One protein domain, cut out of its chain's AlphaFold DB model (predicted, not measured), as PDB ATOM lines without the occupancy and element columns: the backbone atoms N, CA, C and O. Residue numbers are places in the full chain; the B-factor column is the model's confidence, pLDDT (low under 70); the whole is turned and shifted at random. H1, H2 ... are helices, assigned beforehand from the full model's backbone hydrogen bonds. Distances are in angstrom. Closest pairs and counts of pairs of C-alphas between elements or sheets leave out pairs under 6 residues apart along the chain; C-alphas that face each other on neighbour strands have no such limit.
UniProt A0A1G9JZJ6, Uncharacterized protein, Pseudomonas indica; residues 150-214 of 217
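AT A GLANCE: This is residues 150 to 214 of the 217 residues of an uncharacterized protein of Pseudomonas indica (UniProt A0A1G9JZJ6). Three helices, H1, H3 and H4, pack on one another with their centres in a triangle and their lines crossed at steep angles; the short helix H2 sits at one end of the domain, in the turn from H1 to H3, and a long loop, residues 185 to 200, makes the other end. H3, the longest helix, runs along the length of the body. The printed part has 65 residues with four named helices, in the order H1, H2, H3, H4, and no named strand; its class is all helix. It is compact, with a radius of gyration of the C-alphas of 11.4 A, and elongated, spanning 33 by 17 by 17 A.

HOW THE PARTS SIT: Start at Pro 150, where H1, residues 150 to 159, begins. At its other end it touches H2, residues 161 to 164, only at the corner by their link and only just, with 3 pairs of C-alphas within 8 A; the closest are those of Asn 158 and Lys 164, 4.9 A apart. Go on to H3, residues 168 to 184, which touches H1: the closest C-alphas, of Pro 150 and Ile 175, are 5.3 A apart. These two run opposite ways at a steep tilt of 38 degrees, only just steep. H2 and H3 are close but not clearly touching, with the closest C-alphas, of Tyr 163 and Arg 171, 7.5 A apart. Last comes H4, residues 201 to 213, which touches H1 with the C-alphas of Ala 153 and Ile 204 closest, at 6.5 A. H1 and H4 run the same way at a steep tilt of 68 degrees, only just short of about perpendicular. H3 touches H4 with residues 174 to 178 alone; look at the closest C-alphas, of Ile 174 and Tyr 211, 6.3 A apart. H3 and H4 run opposite ways at a steep tilt of 50 degrees. In H1, H3 and H4 every O i to N i+4 pair is within hydrogen-bond range; H2 is too short for such a pair.

IN THESE COORDINATES: Find C-alpha 150 at (497.212, 282.843, 388.632); from there H1 runs 14.3 A to C-alpha 159. H2 begins at C-alpha 161 and covers 5.0 A to C-alpha 164. Find C-alpha 168 at (496.483, 270.843, 396.678); H3 runs 24.2 A from it to C-alpha 184. H4 runs 18.5 A from C-alpha 201 and ends at C-alpha 213, at (505.602, 267.676, 383.364).

THE WHOLE: The two C-alphas farthest apart are those of Ser 165 and Gly 187, at 33.2 A. The printed part has no cut. The links from H1 to H2 and from H2 to H3 are tight, while the link from H3 to H4, 16 residues, is long. Look in that long link for the low confidence: residue 187, residues 189 to 190 and residues 194 to 197 have a pLDDT under 70, against a mean of 88.9 for the printed part.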
ATOM      1  N   PRO A 150     497.447 283.900 387.643       94.25
ATOM      2  CA  PRO A 150     497.212 282.843 388.632       94.25
ATOM      3  C   PRO A 150     495.770 282.313 388.638       94.25
ATOM      4  O   PRO A 150     495.548 281.120 388.854       94.25
ATOM      5  N   ALA A 151     494.784 283.180 388.388       94.44
ATOM      6  CA  ALA A 151     493.379 282.796 388.307       94.44
ATOM      7  C   ALA A 151     493.099 281.986 387.033       94.44
ATOM      8  O   ALA A 151     492.455 280.940 387.113       94.44
ATOM      9  N   VAL A 152     493.656 282.410 385.892       94.62
ATOM     10  CA  VAL A 152     493.595 281.659 384.623       94.62
ATOM     11  C   VAL A 152     494.216 280.269 384.790       94.62
ATOM     12  O   VAL A 152     493.599 279.265 384.431       94.62
ATOM     13  N   ALA A 153     495.395 280.184 385.417       96.19
ATOM     14  CA  ALA A 153     496.049 278.911 385.710       96.19
ATOM     15  C   ALA A 153     495.194 278.014 386.615       96.19
ATOM     16  O   ALA A 153     495.028 276.830 386.328       96.19
ATOM     17  N   ASN A 154     494.606 278.561 387.683       97.38
ATOM     18  CA  ASN A 154     493.717 277.797 388.557       97.38
ATOM     19  C   ASN A 154     492.475 277.280 387.809       97.38
ATOM     20  O   ASN A 154     492.085 276.126 387.990       97.38
ATOM     21  N   ALA A 155     491.861 278.102 386.953       97.06
ATOM     22  CA  ALA A 155     490.721 277.687 386.138       97.06
ATOM     23  C   ALA A 155     491.092 276.525 385.205       97.06
ATOM     24  O   ALA A 155     490.385 275.518 385.167       97.06
ATOM     25  N   TYR A 156     492.241 276.619 384.530       97.62
ATOM     26  CA  TYR A 156     492.747 275.564 383.652       97.62
ATOM     27  C   TYR A 156     493.095 274.268 384.405       97.62
ATOM     28  O   TYR A 156     492.686 273.180 384.010       97.62
ATOM     29  N   ILE A 157     493.756 274.362 385.563       97.69
ATOM     30  CA  ILE A 157     494.030 273.201 386.427       97.69
ATOM     31  C   ILE A 157     492.738 272.474 386.814       97.69
ATOM     32  O   ILE A 157     492.707 271.246 386.868       97.69
ATOM     33  N   ASN A 158     491.667 273.220 387.093       97.06
ATOM     34  CA  ASN A 158     490.381 272.642 387.477       97.06
ATOM     35  C   ASN A 158     489.571 272.102 386.287       97.06
ATOM     36  O   ASN A 158     488.637 271.327 386.521       97.06
ATOM     37  N   SER A 159     489.907 272.477 385.048       97.62
ATOM     38  CA  SER A 159     489.263 271.953 383.838       97.62
ATOM     39  C   SER A 159     489.909 270.662 383.326       97.62
ATOM     40  O   SER A 159     489.218 269.849 382.717       97.62
ATOM     41  N   VAL A 160     491.191 270.417 383.624       97.06
ATOM     42  CA  VAL A 160     491.906 269.188 383.235       97.06
ATOM     43  C   VAL A 160     491.812 268.131 384.351       97.06
ATOM     44  O   VAL A 160     492.385 268.332 385.425       97.06
ATOM     45  N   PRO A 161     491.162 266.964 384.132       96.94
ATOM     46  CA  PRO A 161     490.963 265.955 385.181       96.94
ATOM     47  C   PRO A 161     492.258 265.470 385.842       96.94
ATOM     48  O   PRO A 161     492.314 265.318 387.064       96.94
ATOM     49  N   LEU A 162     493.313 265.285 385.041       94.88
ATOM     50  CA  LEU A 162     494.631 264.878 385.527       94.88
ATOM     51  C   LEU A 162     495.194 265.897 386.530       94.88
ATOM     52  O   LEU A 162     495.591 265.524 387.631       94.88
ATOM     53  N   TYR A 163     495.167 267.187 386.191       95.44
ATOM     54  CA  TYR A 163     495.692 268.260 387.041       95.44
ATOM     55  C   TYR A 163     494.821 268.501 388.268       95.44
ATOM     56  O   TYR A 163     495.333 268.676 389.375       95.44
ATOM     57  N   LYS A 164     493.500 268.422 388.108       95.06
ATOM     58  CA  LYS A 164     492.540 268.546 389.207       95.06
ATOM     59  C   LYS A 164     492.742 267.478 390.284       95.06
ATOM     60  O   LYS A 164     492.571 267.778 391.465       95.06
ATOM     61  N   SER A 165     493.115 266.259 389.884       95.12
ATOM     62  CA  SER A 165     493.382 265.138 390.799       95.12
ATOM     63  C   SER A 165     494.695 265.271 391.582       95.12
ATOM     64  O   SER A 165     494.895 264.572 392.575       95.12
ATOM     65  N   ALA A 166     495.583 266.187 391.177       93.62
ATOM     66  CA  ALA A 166     496.833 266.428 391.878       93.62
ATOM     67  C   ALA A 166     496.602 267.033 393.273       93.62
ATOM     68  O   ALA A 166     495.617 267.734 393.545       93.62
ATOM     69  N   SER A 167     497.565 266.799 394.169       94.31
ATOM     70  CA  SER A 167     497.509 267.329 395.531       94.31
ATOM     71  C   SER A 167     497.352 268.853 395.530       94.31
ATOM     72  O   SER A 167     497.898 269.558 394.676       94.31
ATOM     73  N   GLY A 168     496.630 269.391 396.520       93.94
ATOM     74  CA  GLY A 168     496.483 270.843 396.678       93.94
ATOM     75  C   GLY A 168     497.833 271.562 396.777       93.94
ATOM     76  O   GLY A 168     497.983 272.658 396.245       93.94
ATOM     77  N   LYS A 169     498.845 270.900 397.360       94.69
ATOM     78  CA  LYS A 169     500.228 271.392 397.416       94.69
ATOM     79  C   LYS A 169     500.833 271.571 396.020       94.69
ATOM     80  O   LYS A 169     501.398 272.627 395.751       94.69
ATOM     81  N   LYS A 170     500.686 270.581 395.129       94.31
ATOM     82  CA  LYS A 170     501.193 270.670 393.751       94.31
ATOM     83  C   LYS A 170     500.454 271.747 392.957       94.31
ATOM     84  O   LYS A 170     501.097 272.606 392.365       94.31
ATOM     85  N   ARG A 171     499.118 271.778 393.034       96.06
ATOM     86  CA  ARG A 171     498.292 272.809 392.375       96.06
ATOM     87  C   ARG A 171     498.678 274.224 392.818       96.06
ATOM     88  O   ARG A 171     498.944 275.075 391.976       96.06
ATOM     89  N   GLY A 172     498.770 274.451 394.129       96.12
ATOM     90  CA  GLY A 172     499.163 275.743 394.695       96.12
ATOM     91  C   GLY A 172     500.585 276.159 394.312       96.12
ATOM     92  O   GLY A 172     500.804 277.314 393.965       96.12
ATOM     93  N   CYS A 173     501.539 275.222 394.304       96.50
ATOM     94  CA  CYS A 173     502.913 275.480 393.863       96.50
ATOM     95  C   CYS A 173     502.965 275.975 392.409       96.50
ATOM     96  O   CYS A 173     503.612 276.982 392.125       96.50
ATOM     97  N   ILE A 174     502.233 275.316 391.507       96.25
ATOM     98  CA  ILE A 174     502.200 275.676 390.084       96.25
ATOM     99  C   ILE A 174     501.548 277.046 389.879       96.25
ATOM    100  O   ILE A 174     502.111 277.889 389.186       96.25
ATOM    101  N   ILE A 175     500.417 277.320 390.538       96.38
ATOM    102  CA  ILE A 175     499.753 278.636 390.478       96.38
ATOM    103  C   ILE A 175     500.706 279.750 390.943       96.38
ATOM    104  O   ILE A 175     500.806 280.789 390.291       96.38
ATOM    105  N   SER A 176     501.463 279.518 392.020       95.31
ATOM    106  CA  SER A 176     502.476 280.465 392.501       95.31
ATOM    107  C   SER A 176     503.622 280.664 391.509       95.31
ATOM    108  O   SER A 176     504.120 281.780 391.375       95.31
ATOM    109  N   LYS A 177     504.030 279.622 390.774       93.69
ATOM    110  CA  LYS A 177     505.056 279.737 389.726       93.69
ATOM    111  C   LYS A 177     504.581 280.560 388.534       93.69
ATOM    112  O   LYS A 177     505.336 281.402 388.053       93.69
ATOM    113  N   ILE A 178     503.325 280.394 388.121       93.94
ATOM    114  CA  ILE A 178     502.696 281.248 387.103       93.94
ATOM    115  C   ILE A 178     502.651 282.705 387.582       93.94
ATOM    116  O   ILE A 178     503.023 283.611 386.834       93.94
ATOM    117  N   ALA A 179     502.265 282.940 388.842       91.81
ATOM    118  CA  ALA A 179     502.270 284.278 389.440       91.81
ATOM    119  C   ALA A 179     503.669 284.915 389.411       91.81
ATOM    120  O   ALA A 179     503.829 286.060 388.989       91.81
ATOM    121  N   GLU A 180     504.685 284.155 389.826       91.12
ATOM    122  CA  GLU A 180     506.084 284.584 389.857       91.12
ATOM    123  C   GLU A 180     506.607 284.906 388.450       91.12
ATOM    124  O   GLU A 180     507.223 285.954 388.250       91.12
ATOM    125  N   LYS A 181     506.334 284.038 387.465       89.38
ATOM    126  CA  LYS A 181     506.739 284.249 386.069       89.38
ATOM    127  C   LYS A 181     506.085 285.500 385.486       89.38
ATOM    128  O   LYS A 181     506.784 286.317 384.890       89.38
ATOM    129  N   HIS A 182     504.784 285.694 385.720       88.00
ATOM    130  CA  HIS A 182     504.088 286.909 385.299       88.00
ATOM    131  C   HIS A 182     504.713 288.162 385.912       88.00
ATOM    132  O   HIS A 182     504.978 289.124 385.200       88.00
ATOM    133  N   ALA A 183     504.964 288.145 387.224       85.69
ATOM    134  CA  ALA A 183     505.504 289.294 387.937       85.69
ATOM    135  C   ALA A 183     506.918 289.669 387.462       85.69
ATOM    136  O   ALA A 183     507.235 290.855 387.399       85.69
ATOM    137  N   LYS A 184     507.749 288.673 387.124       86.75
ATOM    138  CA  LYS A 184     509.131 288.877 386.665       86.75
ATOM    139  C   LYS A 184     509.232 289.351 385.220       86.75
ATOM    140  O   LYS A 184     510.088 290.173 384.940       86.75
ATOM    141  N   LEU A 185     508.382 288.834 384.334       82.88
ATOM    142  CA  LEU A 185     508.472 289.071 382.887       82.88
ATOM    143  C   LEU A 185     507.402 290.048 382.372       82.88
ATOM    144  O   LEU A 185     507.133 290.106 381.173       82.88
ATOM    145  N   ALA A 186     506.730 290.781 383.262       75.94
ATOM    146  CA  ALA A 186     505.664 291.705 382.884       75.94
ATOM    147  C   ALA A 186     506.185 292.772 381.904       75.94
ATOM    148  O   ALA A 186     507.007 293.606 382.275       75.94
ATOM    149  N   GLY A 187     505.661 292.772 380.675       65.62
ATOM    150  CA  GLY A 187     506.081 293.698 379.614       65.62
ATOM    151  C   GLY A 187     507.320 293.277 378.810       65.62
ATOM    152  O   GLY A 187     507.740 294.035 377.942       65.62
ATOM    153  N   GLU A 188     507.882 292.088 379.050       73.25
ATOM    154  CA  GLU A 188     509.027 291.537 378.308       73.25
ATOM    155  C   GLU A 188     508.609 290.411 377.340       73.25
ATOM    156  O   GLU A 188     507.542 289.803 377.483       73.25
ATOM    157  N   GLN A 189     509.473 290.086 376.366       59.66
ATOM    158  CA  GLN A 189     509.323 288.883 375.538       59.66
ATOM    159  C   GLN A 189     509.393 287.629 376.431       59.66
ATOM    160  O   GLN A 189     510.469 287.222 376.860       59.66
ATOM    161  N   GLY A 190     508.237 287.021 376.714       65.88
ATOM    162  CA  GLY A 190     508.113 285.800 377.525       65.88
ATOM    163  C   GLY A 190     507.211 285.922 378.758       65.88
ATOM    164  O   GLY A 190     506.939 284.908 379.407       65.88
ATOM    165  N   GLY A 191     506.732 287.124 379.088       74.19
ATOM    166  CA  GLY A 191     505.648 287.318 380.052       74.19
ATOM    167  C   GLY A 191     504.269 287.249 379.401       74.19
ATOM    168  O   GLY A 191     504.130 287.395 378.192       74.19
ATOM    169  N   TYR A 192     503.224 287.083 380.214       80.44
ATOM    170  CA  TYR A 192     501.841 286.951 379.725       80.44
ATOM    171  C   TYR A 192     501.193 288.255 379.223       80.44
ATOM    172  O   TYR A 192     499.979 288.292 379.071       80.44
ATOM    173  N   GLY A 193     501.966 289.322 378.993       73.56
ATOM    174  CA  GLY A 193     501.475 290.620 378.516       73.56
ATOM    175  C   GLY A 193     501.724 291.790 379.475       73.56
ATOM    176  O   GLY A 193     502.496 291.689 380.435       73.56
ATOM    177  N   ALA A 194     501.083 292.927 379.181       66.50
ATOM    178  CA  ALA A 194     501.170 294.150 379.977       66.50
ATOM    179  C   ALA A 194     500.518 293.984 381.363       66.50
ATOM    180  O   ALA A 194     499.639 293.142 381.564       66.50
ATOM    181  N   LYS A 195     500.922 294.818 382.333       67.94
ATOM    182  CA  LYS A 195     500.286 294.848 383.660       67.94
ATOM    183  C   LYS A 195     498.815 295.263 383.518       67.94
ATOM    184  O   LYS A 195     498.540 296.429 383.266       67.94
ATOM    185  N   GLY A 196     497.902 294.305 383.693       68.25
ATOM    186  CA  GLY A 196     496.450 294.530 383.687       68.25
ATOM    187  C   GLY A 196     495.773 294.467 382.312       68.25
ATOM    188  O   GLY A 196     494.706 295.045 382.148       68.25
ATOM    189  N   GLY A 197     496.385 293.806 381.324       68.75
ATOM    190  CA  GLY A 197     495.829 293.674 379.973       68.75
ATOM    191  C   GLY A 197     495.262 292.286 379.662       68.75
ATOM    192  O   GLY A 197     495.325 291.394 380.510       68.75
ATOM    193  N   PRO A 198     494.752 292.080 378.432       74.25
ATOM    194  CA  PRO A 198     494.443 290.739 377.960       74.25
ATOM    195  C   PRO A 198     495.706 289.887 378.055       74.25
ATOM    196  O   PRO A 198     496.746 290.237 377.493       74.25
ATOM    197  N   TYR A 199     495.616 288.796 378.807       85.19
ATOM    198  CA  TYR A 199     496.731 287.880 378.986       85.19
ATOM    199  C   TYR A 199     496.772 286.853 377.855       85.19
ATOM    200  O   TYR A 199     495.729 286.430 377.354       85.19
ATOM    201  N   ASP A 200     497.972 286.405 377.490       88.25
ATOM    202  CA  ASP A 200     498.147 285.257 376.594       88.25
ATOM    203  C   ASP A 200     497.750 283.964 377.331       88.25
ATOM    204  O   ASP A 200     498.576 283.285 377.948       88.25
ATOM    205  N   GLU A 201     496.449 283.655 377.334       90.69
ATOM    206  CA  GLU A 201     495.928 282.443 377.966       90.69
ATOM    207  C   GLU A 201     496.574 281.156 377.428       90.69
ATOM    208  O   GLU A 201     496.907 280.300 378.253       90.69
ATOM    209  N   PRO A 202     496.775 280.971 376.104       92.81
ATOM    210  CA  PRO A 202     497.532 279.833 375.586       92.81
ATOM    211  C   PRO A 202     498.923 279.683 376.214       92.81
ATOM    212  O   PRO A 202     499.265 278.580 376.648       92.81
ATOM    213  N   ALA A 203     499.694 280.767 376.339       92.25
ATOM    214  CA  ALA A 203     501.009 280.727 376.979       92.25
ATOM    215  C   ALA A 203     500.919 280.367 378.474       92.25
ATOM    216  O   ALA A 203     501.715 279.565 378.962       92.25
ATOM    217  N   ILE A 204     499.923 280.896 379.201       94.06
ATOM    218  CA  ILE A 204     499.675 280.524 380.609       94.06
ATOM    219  C   ILE A 204     499.411 279.019 380.725       94.06
ATOM    220  O   ILE A 204     499.983 278.355 381.590       94.06
ATOM    221  N   ARG A 205     498.555 278.466 379.857       95.38
ATOM    222  CA  ARG A 205     498.209 277.035 379.862       95.38
ATOM    223  C   ARG A 205     499.417 276.162 379.532       95.38
ATOM    224  O   ARG A 205     499.669 275.198 380.248       95.38
ATOM    225  N   GLN A 206     500.205 276.549 378.531       94.62
ATOM    226  CA  GLN A 206     501.437 275.849 378.171       94.62
ATOM    227  C   GLN A 206     502.423 275.793 379.346       94.62
ATOM    228  O   GLN A 206     503.009 274.747 379.615       94.62
ATOM    229  N   ASP A 207     502.593 276.893 380.079       93.94
ATOM    230  CA  ASP A 207     503.461 276.903 381.257       93.94
ATOM    231  C   ASP A 207     502.923 276.027 382.389       93.94
ATOM    232  O   ASP A 207     503.706 275.350 383.059       93.94
ATOM    233  N   VAL A 208     501.602 275.995 382.598       95.69
ATOM    234  CA  VAL A 208     500.987 275.051 383.542       95.69
ATOM    235  C   VAL A 208     501.353 273.617 383.157       95.69
ATOM    236  O   VAL A 208     501.843 272.879 384.013       95.69
ATOM    237  N   ASP A 209     501.191 273.240 381.888       95.44
ATOM    238  CA  ASP A 209     501.523 271.897 381.397       95.44
ATOM    239  C   ASP A 209     503.006 271.563 381.633       95.44
ATOM    240  O   ASP A 209     503.335 270.486 382.144       95.44
ATOM    241  N   LEU A 210     503.906 272.509 381.342       93.75
ATOM    242  CA  LEU A 210     505.347 272.367 381.576       93.75
ATOM    243  C   LEU A 210     505.677 272.179 383.060       93.75
ATOM    244  O   LEU A 210     506.500 271.326 383.402       93.75
ATOM    245  N   TYR A 211     505.029 272.920 383.960       94.56
ATOM    246  CA  TYR A 211     505.234 272.752 385.400       94.56
ATOM    247  C   TYR A 211     504.654 271.441 385.940       94.56
ATOM    248  O   TYR A 211     505.182 270.910 386.916       94.56
ATOM    249  N   TYR A 212     503.610 270.886 385.317       93.75
ATOM    250  CA  TYR A 212     503.130 269.540 385.642       93.75
ATOM    251  C   TYR A 212     504.069 268.440 385.152       93.75
ATOM    252  O   TYR A 212     504.232 267.443 385.862       93.75
ATOM    253  N   ALA A 213     504.661 268.616 383.968       89.69
ATOM    254  CA  ALA A 213     505.602 267.676 383.364       89.69
ATOM    255  C   ALA A 213     506.989 267.704 384.032       89.69
ATOM    256  O   ALA A 213     507.681 266.689 384.067       89.69
ATOM    257  N   GLY A 214     507.400 268.856 384.570       82.94
ATOM    258  CA  GLY A 214     508.648 269.018 385.310       82.94
ATOM    259  C   GLY A 214     508.554 268.606 386.784       82.94
ATOM    260  O   GLY A 214     507.483 268.560 387.381       82.94
TER     261      GLY A 214